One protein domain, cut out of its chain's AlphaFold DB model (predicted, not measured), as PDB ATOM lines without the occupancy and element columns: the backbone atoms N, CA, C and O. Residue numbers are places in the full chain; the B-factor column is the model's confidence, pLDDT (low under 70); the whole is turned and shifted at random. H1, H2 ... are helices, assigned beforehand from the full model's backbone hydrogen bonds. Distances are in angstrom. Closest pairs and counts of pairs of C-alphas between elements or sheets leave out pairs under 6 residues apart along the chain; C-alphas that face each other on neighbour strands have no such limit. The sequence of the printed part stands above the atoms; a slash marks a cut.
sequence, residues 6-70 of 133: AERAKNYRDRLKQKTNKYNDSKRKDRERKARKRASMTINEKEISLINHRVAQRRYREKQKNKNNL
ATOM      1  N   ALA A   6     557.737 677.918 721.375       90.44
ATOM      2  CA  ALA A   6     557.312 677.979 722.770       90.44
ATOM      3  C   ALA A   6     556.754 676.634 723.264       90.44
ATOM      4  O   ALA A   6     557.124 676.171 724.348       90.44
ATOM      5  N   GLU A   7     555.925 675.967 722.459       90.31
ATOM      6  CA  GLU A   7     555.359 674.654 722.790       90.31
ATOM      7  C   GLU A   7     556.426 673.558 722.804       90.31
ATOM      8  O   GLU A   7     556.457 672.740 723.725       90.31
ATOM      9  N   ARG A   8     557.371 673.582 721.854       90.50
ATOM     10  CA  ARG A   8     558.525 672.666 721.852       90.50
ATOM     11  C   ARG A   8     559.357 672.809 723.126       90.50
ATOM     12  O   ARG A   8     559.693 671.808 723.761       90.50
ATOM     13  N   ALA A   9     559.634 674.043 723.549       88.50
ATOM     14  CA  ALA A   9     560.357 674.310 724.789       88.50
ATOM     15  C   ALA A   9     559.577 673.863 726.038       88.50
ATOM     16  O   ALA A   9     560.180 673.344 726.981       88.50
ATOM     17  N   LYS A  10     558.250 674.041 726.059       91.00
ATOM     18  CA  LYS A  10     557.379 673.570 727.147       91.00
ATOM     19  C   LYS A  10     557.403 672.041 727.249       91.00
ATOM     20  O   LYS A  10     557.773 671.521 728.298       91.00
ATOM     21  N   ASN A  11     557.159 671.339 726.144       88.75
ATOM     22  CA  ASN A  11     557.170 669.874 726.092       88.75
ATOM     23  C   ASN A  11     558.525 669.286 726.502       88.75
ATOM     24  O   ASN A  11     558.584 668.297 727.228       88.75
ATOM     25  N   TYR A  12     559.628 669.913 726.087       86.81
ATOM     26  CA  TYR A  12     560.964 669.503 726.515       86.81
ATOM     27  C   TYR A  12     561.168 669.660 728.030       86.81
ATOM     28  O   TYR A  12     561.675 668.749 728.686       86.81
ATOM     29  N   ARG A  13     560.738 670.787 728.612       82.81
ATOM     30  CA  ARG A  13     560.818 671.016 730.066       82.81
ATOM     31  C   ARG A  13     559.968 670.018 730.842       82.81
ATOM     32  O   ARG A  13     560.413 669.550 731.885       82.81
ATOM     33  N   ASP A  14     558.782 669.696 730.347       86.38
ATOM     34  CA  ASP A  14     557.873 668.774 731.024       86.38
ATOM     35  C   ASP A  14     558.377 667.322 730.930       86.38
ATOM     36  O   ASP A  14     558.428 666.636 731.950       86.38
ATOM     37  N   ARG A  15     558.936 666.906 729.783       85.31
ATOM     38  CA  ARG A  15     559.677 665.633 729.651       85.31
ATOM     39  C   ARG A  15     560.895 665.553 730.574       85.31
ATOM     40  O   ARG A  15     561.199 664.488 731.103       85.31
ATOM     41  N   LEU A  16     561.610 666.663 730.765       80.00
ATOM     42  CA  LEU A  16     562.737 666.707 731.698       80.00
ATOM     43  C   LEU A  16     562.280 666.562 733.148       80.00
ATOM     44  O   LEU A  16     562.900 665.804 733.882       80.00
ATOM     45  N   LYS A  17     561.199 667.235 733.560       80.38
ATOM     46  CA  LYS A  17     560.651 667.126 734.927       80.38
ATOM     47  C   LYS A  17     560.197 665.705 735.271       80.38
ATOM     48  O   LYS A  17     560.354 665.297 736.413       80.38
ATOM     49  N   GLN A  18     559.685 664.957 734.291       82.69
ATOM     50  CA  GLN A  18     559.314 663.545 734.459       82.69
ATOM     51  C   GLN A  18     560.524 662.639 734.753       82.69
ATOM     52  O   GLN A  18     560.371 661.580 735.348       82.69
ATOM     53  N   LYS A  19     561.742 663.050 734.368       82.94
ATOM     54  CA  LYS A  19     562.995 662.334 734.650       82.94
ATOM     55  C   LYS A  19     563.788 663.099 735.709       82.94
ATOM     56  O   LYS A  19     564.709 663.849 735.382       82.94
ATOM     57  N   THR A  20     563.431 662.899 736.977       76.62
ATOM     58  CA  THR A  20     563.961 663.613 738.159       76.62
ATOM     59  C   THR A  20     565.485 663.768 738.168       76.62
ATOM     60  O   THR A  20     565.978 664.883 738.343       76.62
ATOM     61  N   ASN A  21     566.244 662.708 737.873       80.06
ATOM     62  CA  ASN A  21     567.713 662.776 737.816       80.06
ATOM     63  C   ASN A  21     568.218 663.750 736.733       80.06
ATOM     64  O   ASN A  21     569.043 664.622 737.005       80.06
ATOM     65  N   LYS A  22     567.649 663.691 735.522       79.38
ATOM     66  CA  LYS A  22     568.025 664.580 734.406       79.38
ATOM     67  C   LYS A  22     567.599 666.028 734.652       79.38
ATOM     68  O   LYS A  22     568.299 666.958 734.243       79.38
ATOM     69  N   TYR A  23     566.472 666.236 735.330       82.56
ATOM     70  CA  TYR A  23     566.034 667.566 735.752       82.56
ATOM     71  C   TYR A  23     567.018 668.197 736.740       82.56
ATOM     72  O   TYR A  23     567.424 669.349 736.560       82.56
ATOM     73  N   ASN A  24     567.434 667.436 737.752       86.31
ATOM     74  CA  ASN A  24     568.374 667.894 738.769       86.31
ATOM     75  C   ASN A  24     569.746 668.218 738.167       86.31
ATOM     76  O   ASN A  24     570.289 669.289 738.447       86.31
ATOM     77  N   ASP A  25     570.253 667.383 737.258       88.69
ATOM     78  CA  ASP A  25     571.493 667.659 736.524       88.69
ATOM     79  C   ASP A  25     571.395 668.917 735.656       88.69
ATOM     80  O   ASP A  25     572.306 669.749 735.641       88.69
ATOM     81  N   SER A  26     570.273 669.106 734.955       85.12
ATOM     82  CA  SER A  26     570.031 670.320 734.171       85.12
ATOM     83  C   SER A  26     570.020 671.569 735.061       85.12
ATOM     84  O   SER A  26     570.635 672.584 734.726       85.12
ATOM     85  N   LYS A  27     569.386 671.487 736.237       90.38
ATOM     86  CA  LYS A  27     569.399 672.562 737.237       90.38
ATOM     87  C   LYS A  27     570.797 672.826 737.779       90.38
ATOM     88  O   LYS A  27     571.145 673.995 737.931       90.38
ATOM     89  N   ARG A  28     571.586 671.784 738.058       93.00
ATOM     90  CA  ARG A  28     572.976 671.914 738.511       93.00
ATOM     91  C   ARG A  28     573.814 672.658 737.468       93.00
ATOM     92  O   ARG A  28     574.377 673.700 737.789       93.00
ATOM     93  N   LYS A  29     573.775 672.219 736.205       92.75
ATOM     94  CA  LYS A  29     574.479 672.872 735.087       92.75
ATOM     95  C   LYS A  29     574.070 674.338 734.904       92.75
ATOM     96  O   LYS A  29     574.919 675.195 734.668       92.75
ATOM     97  N   ASP A  30     572.783 674.668 735.044       94.19
ATOM     98  CA  ASP A  30     572.332 676.065 734.955       94.19
ATOM     99  C   ASP A  30     572.823 676.923 736.135       94.19
ATOM    100  O   ASP A  30     573.181 678.087 735.936       94.19
ATOM    101  N   ARG A  31     572.887 676.361 737.354       93.06
ATOM    102  CA  ARG A  31     573.487 677.047 738.513       93.06
ATOM    103  C   ARG A  31     574.970 677.318 738.280       93.06
ATOM    104  O   ARG A  31     575.393 678.453 738.471       93.06
ATOM    105  N   GLU A  32     575.724 676.324 737.818       94.56
ATOM    106  CA  GLU A  32     577.150 676.464 737.500       94.56
ATOM    107  C   GLU A  32     577.383 677.524 736.422       94.56
ATOM    108  O   GLU A  32     578.204 678.422 736.599       94.56
ATOM    109  N   ARG A  33     576.600 677.500 735.338       95.06
ATOM    110  CA  ARG A  33     576.671 678.509 734.272       95.06
ATOM    111  C   ARG A  33     576.424 679.922 734.803       95.06
ATOM    112  O   ARG A  33     577.144 680.852 734.451       95.06
ATOM    113  N   LYS A  34     575.413 680.096 735.661       92.62
ATOM    114  CA  LYS A  34     575.116 681.388 736.300       92.62
ATOM    115  C   LYS A  34     576.223 681.819 737.259       92.62
ATOM    116  O   LYS A  34     576.538 683.002 737.290       92.62
ATOM    117  N   ALA A  35     576.799 680.889 738.018       92.00
ATOM    118  CA  ALA A  35     577.910 681.167 738.920       92.00
ATOM    119  C   ALA A  35     579.146 681.633 738.141       92.00
ATOM    120  O   ALA A  35     579.676 682.694 738.452       92.00
ATOM    121  N   ARG A  36     579.521 680.925 737.066       93.06
ATOM    122  CA  ARG A  36     580.617 681.325 736.168       93.06
ATOM    123  C   ARG A  36     580.386 682.711 735.574       93.06
ATOM    124  O   ARG A  36     581.264 683.555 735.662       93.06
ATOM    125  N   LYS A  37     579.174 682.980 735.068       91.88
ATOM    126  CA  LYS A  37     578.815 684.310 734.554       91.88
ATOM    127  C   LYS A  37     578.953 685.396 735.624       91.88
ATOM    128  O   LYS A  37     579.473 686.459 735.337       91.88
ATOM    129  N   ARG A  38     578.492 685.157 736.855       88.75
ATOM    130  CA  ARG A  38     578.629 686.139 737.949       88.75
ATOM    131  C   ARG A  38     580.080 686.340 738.378       88.75
ATOM    132  O   ARG A  38     580.435 687.450 738.763       88.75
ATOM    133  N   ALA A  39     580.889 685.284 738.336       90.19
ATOM    134  CA  ALA A  39     582.310 685.353 738.647       90.19
ATOM    135  C   ALA A  39     583.064 686.202 737.613       90.19
ATOM    136  O   ALA A  39     583.914 686.993 738.001       90.19
ATOM    137  N   SER A  40     582.691 686.105 736.333       91.56
ATOM    138  CA  SER A  40     583.299 686.878 735.245       91.56
ATOM    139  C   SER A  40     582.766 688.309 735.097       91.56
ATOM    140  O   SER A  40     583.251 689.033 734.237       91.56
ATOM    141  N   MET A  41     581.749 688.716 735.866       90.81
ATOM    142  CA  MET A  41     581.182 690.067 735.764       90.81
ATOM    143  C   MET A  41     582.092 691.107 736.415       90.81
ATOM    144  O   MET A  41     582.594 690.901 737.528       90.81
ATOM    145  N   THR A  42     582.219 692.258 735.757       91.50
ATOM    146  CA  THR A  42     582.909 693.428 736.318       91.50
ATOM    147  C   THR A  42     582.099 694.046 737.465       91.50
ATOM    148  O   THR A  42     580.929 693.713 737.679       91.50
ATOM    149  N   ILE A  43     582.713 694.943 738.245       89.31
ATOM    150  CA  ILE A  43     582.040 695.616 739.373       89.31
ATOM    151  C   ILE A  43     580.809 696.393 738.875       89.31
ATOM    152  O   ILE A  43     579.709 696.182 739.387       89.31
ATOM    153  N   ASN A  44     580.958 697.165 737.797       90.62
ATOM    154  CA  ASN A  44     579.875 697.957 737.206       90.62
ATOM    155  C   ASN A  44     578.700 697.078 736.743       90.62
ATOM    156  O   ASN A  44     577.532 697.386 736.982       90.62
ATOM    157  N   GLU A  45     578.981 695.928 736.126       89.38
ATOM    158  CA  GLU A  45     577.936 694.993 735.698       89.38
ATOM    159  C   GLU A  45     577.187 694.366 736.882       89.38
ATOM    160  O   GLU A  45     575.973 694.133 736.809       89.38
ATOM    161  N   LYS A  46     577.892 694.087 737.987       88.94
ATOM    162  CA  LYS A  46     577.275 693.588 739.225       88.94
ATOM    163  C   LYS A  46     576.340 694.636 739.822       88.94
ATOM    164  O   LYS A  46     575.221 694.287 740.203       88.94
ATOM    165  N   GLU A  47     576.747 695.902 739.845       91.00
ATOM    166  CA  GLU A  47     575.912 697.010 740.321       91.00
ATOM    167  C   GLU A  47     574.648 697.182 739.475       91.00
ATOM    168  O   GLU A  47     573.539 697.193 740.017       91.00
ATOM    169  N   ILE A  48     574.783 697.191 738.146       92.81
ATOM    170  CA  ILE A  48     573.642 697.255 737.222       92.81
ATOM    171  C   ILE A  48     572.694 696.066 737.450       92.81
ATOM    172  O   ILE A  48     571.472 696.231 737.511       92.81
ATOM    173  N   SER A  49     573.231 694.855 737.631       89.62
ATOM    174  CA  SER A  49     572.423 693.665 737.922       89.62
ATOM    175  C   SER A  49     571.655 693.785 739.244       89.62
ATOM    176  O   SER A  49     570.475 693.421 739.302       89.62
ATOM    177  N   LEU A  50     572.283 694.335 740.288       91.06
ATOM    178  CA  LEU A  50     571.649 694.578 741.585       91.06
ATOM    179  C   LEU A  50     570.541 695.631 741.495       91.06
ATOM    180  O   LEU A  50     569.461 695.419 742.055       91.06
ATOM    181  N   ILE A  51     570.771 696.730 740.772       94.69
ATOM    182  CA  ILE A  51     569.759 697.769 740.532       94.69
ATOM    183  C   ILE A  51     568.551 697.159 739.815       94.69
ATOM    184  O   ILE A  51     567.423 697.264 740.303       94.69
ATOM    185  N   ASN A  52     568.784 696.430 738.722       93.50
ATOM    186  CA  ASN A  52     567.725 695.769 737.959       93.50
ATOM    187  C   ASN A  52     566.927 694.780 738.814       93.50
ATOM    188  O   ASN A  52     565.697 694.732 738.740       93.50
ATOM    189  N   HIS A  53     567.606 694.022 739.675       92.12
ATOM    190  CA  HIS A  53     566.954 693.114 740.610       92.12
ATOM    191  C   HIS A  53     566.069 693.857 741.627       92.12
ATOM    192  O   HIS A  53     564.925 693.454 741.851       92.12
ATOM    193  N   ARG A  54     566.547 694.969 742.206       93.19
ATOM    194  CA  ARG A  54     565.755 695.810 743.125       93.19
ATOM    195  C   ARG A  54     564.515 696.383 742.436       93.19
ATOM    196  O   ARG A  54     563.420 696.305 742.993       93.19
ATOM    197  N   VAL A  55     564.662 696.894 741.213       95.19
ATOM    198  CA  VAL A  55     563.545 697.420 740.409       95.19
ATOM    199  C   VAL A  55     562.527 696.320 740.102       95.19
ATOM    200  O   VAL A  55     561.326 696.528 740.278       95.19
ATOM    201  N   ALA A  56     562.981 695.128 739.709       93.62
ATOM    202  CA  ALA A  56     562.099 693.993 739.451       93.62
ATOM    203  C   ALA A  56     561.319 693.570 740.707       93.62
ATOM    204  O   ALA A  56     560.110 693.343 740.632       93.62
ATOM    205  N   GLN A  57     561.975 693.524 741.873       91.88
ATOM    206  CA  GLN A  57     561.295 693.254 743.142       91.88
ATOM    207  C   GLN A  57     560.259 694.324 743.479       91.88
ATOM    208  O   GLN A  57     559.153 693.984 743.901       91.88
ATOM    209  N   ARG A  58     560.590 695.604 743.278       93.00
ATOM    210  CA  ARG A  58     559.651 696.709 743.493       93.00
ATOM    211  C   ARG A  58     558.411 696.554 742.613       93.00
ATOM    212  O   ARG A  58     557.307 696.495 743.146       93.00
ATOM    213  N   ARG A  59     558.595 696.369 741.301       92.12
ATOM    214  CA  ARG A  59     557.497 696.151 740.342       92.12
ATOM    215  C   ARG A  59     556.650 694.931 740.700       92.12
ATOM    216  O   ARG A  59     555.428 694.971 740.597       92.12
ATOM    217  N   TYR A  60     557.279 693.841 741.145       90.69
ATOM    218  CA  TYR A  60     556.551 692.660 741.606       90.69
ATOM    219  C   TYR A  60     555.682 692.974 742.828       90.69
ATOM    220  O   TYR A  60     554.503 692.630 742.831       90.69
ATOM    221  N   ARG A  61     556.229 693.660 743.841       86.75
ATOM    222  CA  ARG A  61     555.477 694.065 745.041       86.75
ATOM    223  C   ARG A  61     554.306 694.980 744.692       86.75
ATOM    224  O   ARG A  61     553.214 694.759 745.198       86.75
ATOM    225  N   GLU A  62     554.509 695.950 743.805       87.38
ATOM    226  CA  GLU A  62     553.448 696.837 743.310       87.38
ATOM    227  C   GLU A  62     552.351 696.040 742.588       87.38
ATOM    228  O   GLU A  62     551.171 696.188 742.896       87.38
ATOM    229  N   LYS A  63     552.727 695.098 741.713       85.56
ATOM    230  CA  LYS A  63     551.772 694.210 741.038       85.56
ATOM    231  C   LYS A  63     550.979 693.347 742.022       85.56
ATOM    232  O   LYS A  63     549.780 693.164 741.832       85.56
ATOM    233  N   GLN A  64     551.621 692.813 743.062       81.50
ATOM    234  CA  GLN A  64     550.934 692.037 744.102       81.50
ATOM    235  C   GLN A  64     550.028 692.913 744.972       81.50
ATOM    236  O   GLN A  64     548.931 692.486 745.317       81.50
ATOM    237  N   LYS A  65     550.444 694.146 745.287       74.81
ATOM    238  CA  LYS A  65     549.606 695.127 745.986       74.81
ATOM    239  C   LYS A  65     548.336 695.408 745.180       74.81
ATOM    240  O   LYS A  65     547.249 695.277 745.719       74.81
ATOM    241  N   ASN A  66     548.467 695.675 743.882       66.69
ATOM    242  CA  ASN A  66     547.318 695.939 743.016       66.69
ATOM    243  C   ASN A  66     546.396 694.720 742.889       66.69
ATOM    244  O   ASN A  66     545.186 694.876 742.956       66.69
ATOM    245  N   LYS A  67     546.942 693.500 742.790       69.50
ATOM    246  CA  LYS A  67     546.132 692.268 742.795       69.50
ATOM    247  C   LYS A  67     545.352 692.070 744.096       69.50
ATOM    248  O   LYS A  67     544.184 691.716 744.044       69.50
ATOM    249  N   ASN A  68     545.989 692.325 745.237       57.97
ATOM    250  CA  ASN A  68     545.373 692.184 746.557       57.97
ATOM    251  C   ASN A  68     544.390 693.316 746.893       57.97
ATOM    252  O   ASN A  68     543.570 693.140 747.783       57.97
ATOM    253  N   ASN A  69     544.478 694.461 746.212       54.66
ATOM    254  CA  ASN A  69     543.532 695.569 746.359       54.66
ATOM    255  C   ASN A  69     542.220 695.341 745.585       54.66
ATOM    256  O   ASN A  69     541.255 696.052 745.836       54.66
ATOM    257  N   LEU A  70     542.171 694.378 744.653       56.03
ATOM    258  CA  LEU A  70     540.935 693.991 743.958       56.03
ATOM    259  C   LEU A  70     540.078 692.995 744.766       56.03
ATOM    260  O   LEU A  70     538.954 692.714 744.371       56.03
TER     261      LEU A  70
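AT A GLANCE: This is residues 6 to 70 of the 133 residues of the protein "Hypothetical protein" of Rotaria magnacalcarata (UniProt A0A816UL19). Look first at the long helix H3, which makes an open V with H2, its corner at residues 40 to 42. At the other end of H2 the shorter H1 turns off out of the plane of the V. The printed part has 65 residues, 60 of them in three named helices, in the order H1, H2, H3 along the chain, with no named strand; the class is all helix. The whole is extended, radius of gyration of the C-alphas 17.2 A, and flat, spanning 41 by 38 by 20 A.

IN THESE COORDINATES: Find C-alpha 43 at (582.040, 695.616, 739.373); from there H3, residues 43 to 69, runs 39.1 A to C-alpha 69 at (543.532, 695.569, 746.359). H2 is residues 20 to 39, 28.5 A. H1, residues 6 to 18, 18.7 A, begins at (557.312, 677.979, 722.770).

HOW THE PARTS SIT: H3 and H2 are close but not clearly touching: the closest C-alphas, Arg 38 and Lys 46, are 7.7 A apart. They run opposite ways at a steep tilt of 54 degrees. H2 and H1 only just touch, only at the corner, with 3 pairs of C-alphas within 8 A, using residues 22 to 23 of H2 and 16 to 17 of H1 alone; the closest C-alphas, Leu 16 and Tyr 23, are 5.3 A apart. They run opposite ways at a steep tilt of 64 degrees. H1 and H3 are apart. In H1, H2 and H3 every O i to N i+4 pair is within hydrogen-bond range.

THE WHOLE: The farthest C-alphas, Ser 40 and Leu 70, are 43.8 A apart. The printed part has no cut, and both links are tight. Residues 66 to 70 have pLDDT under 70.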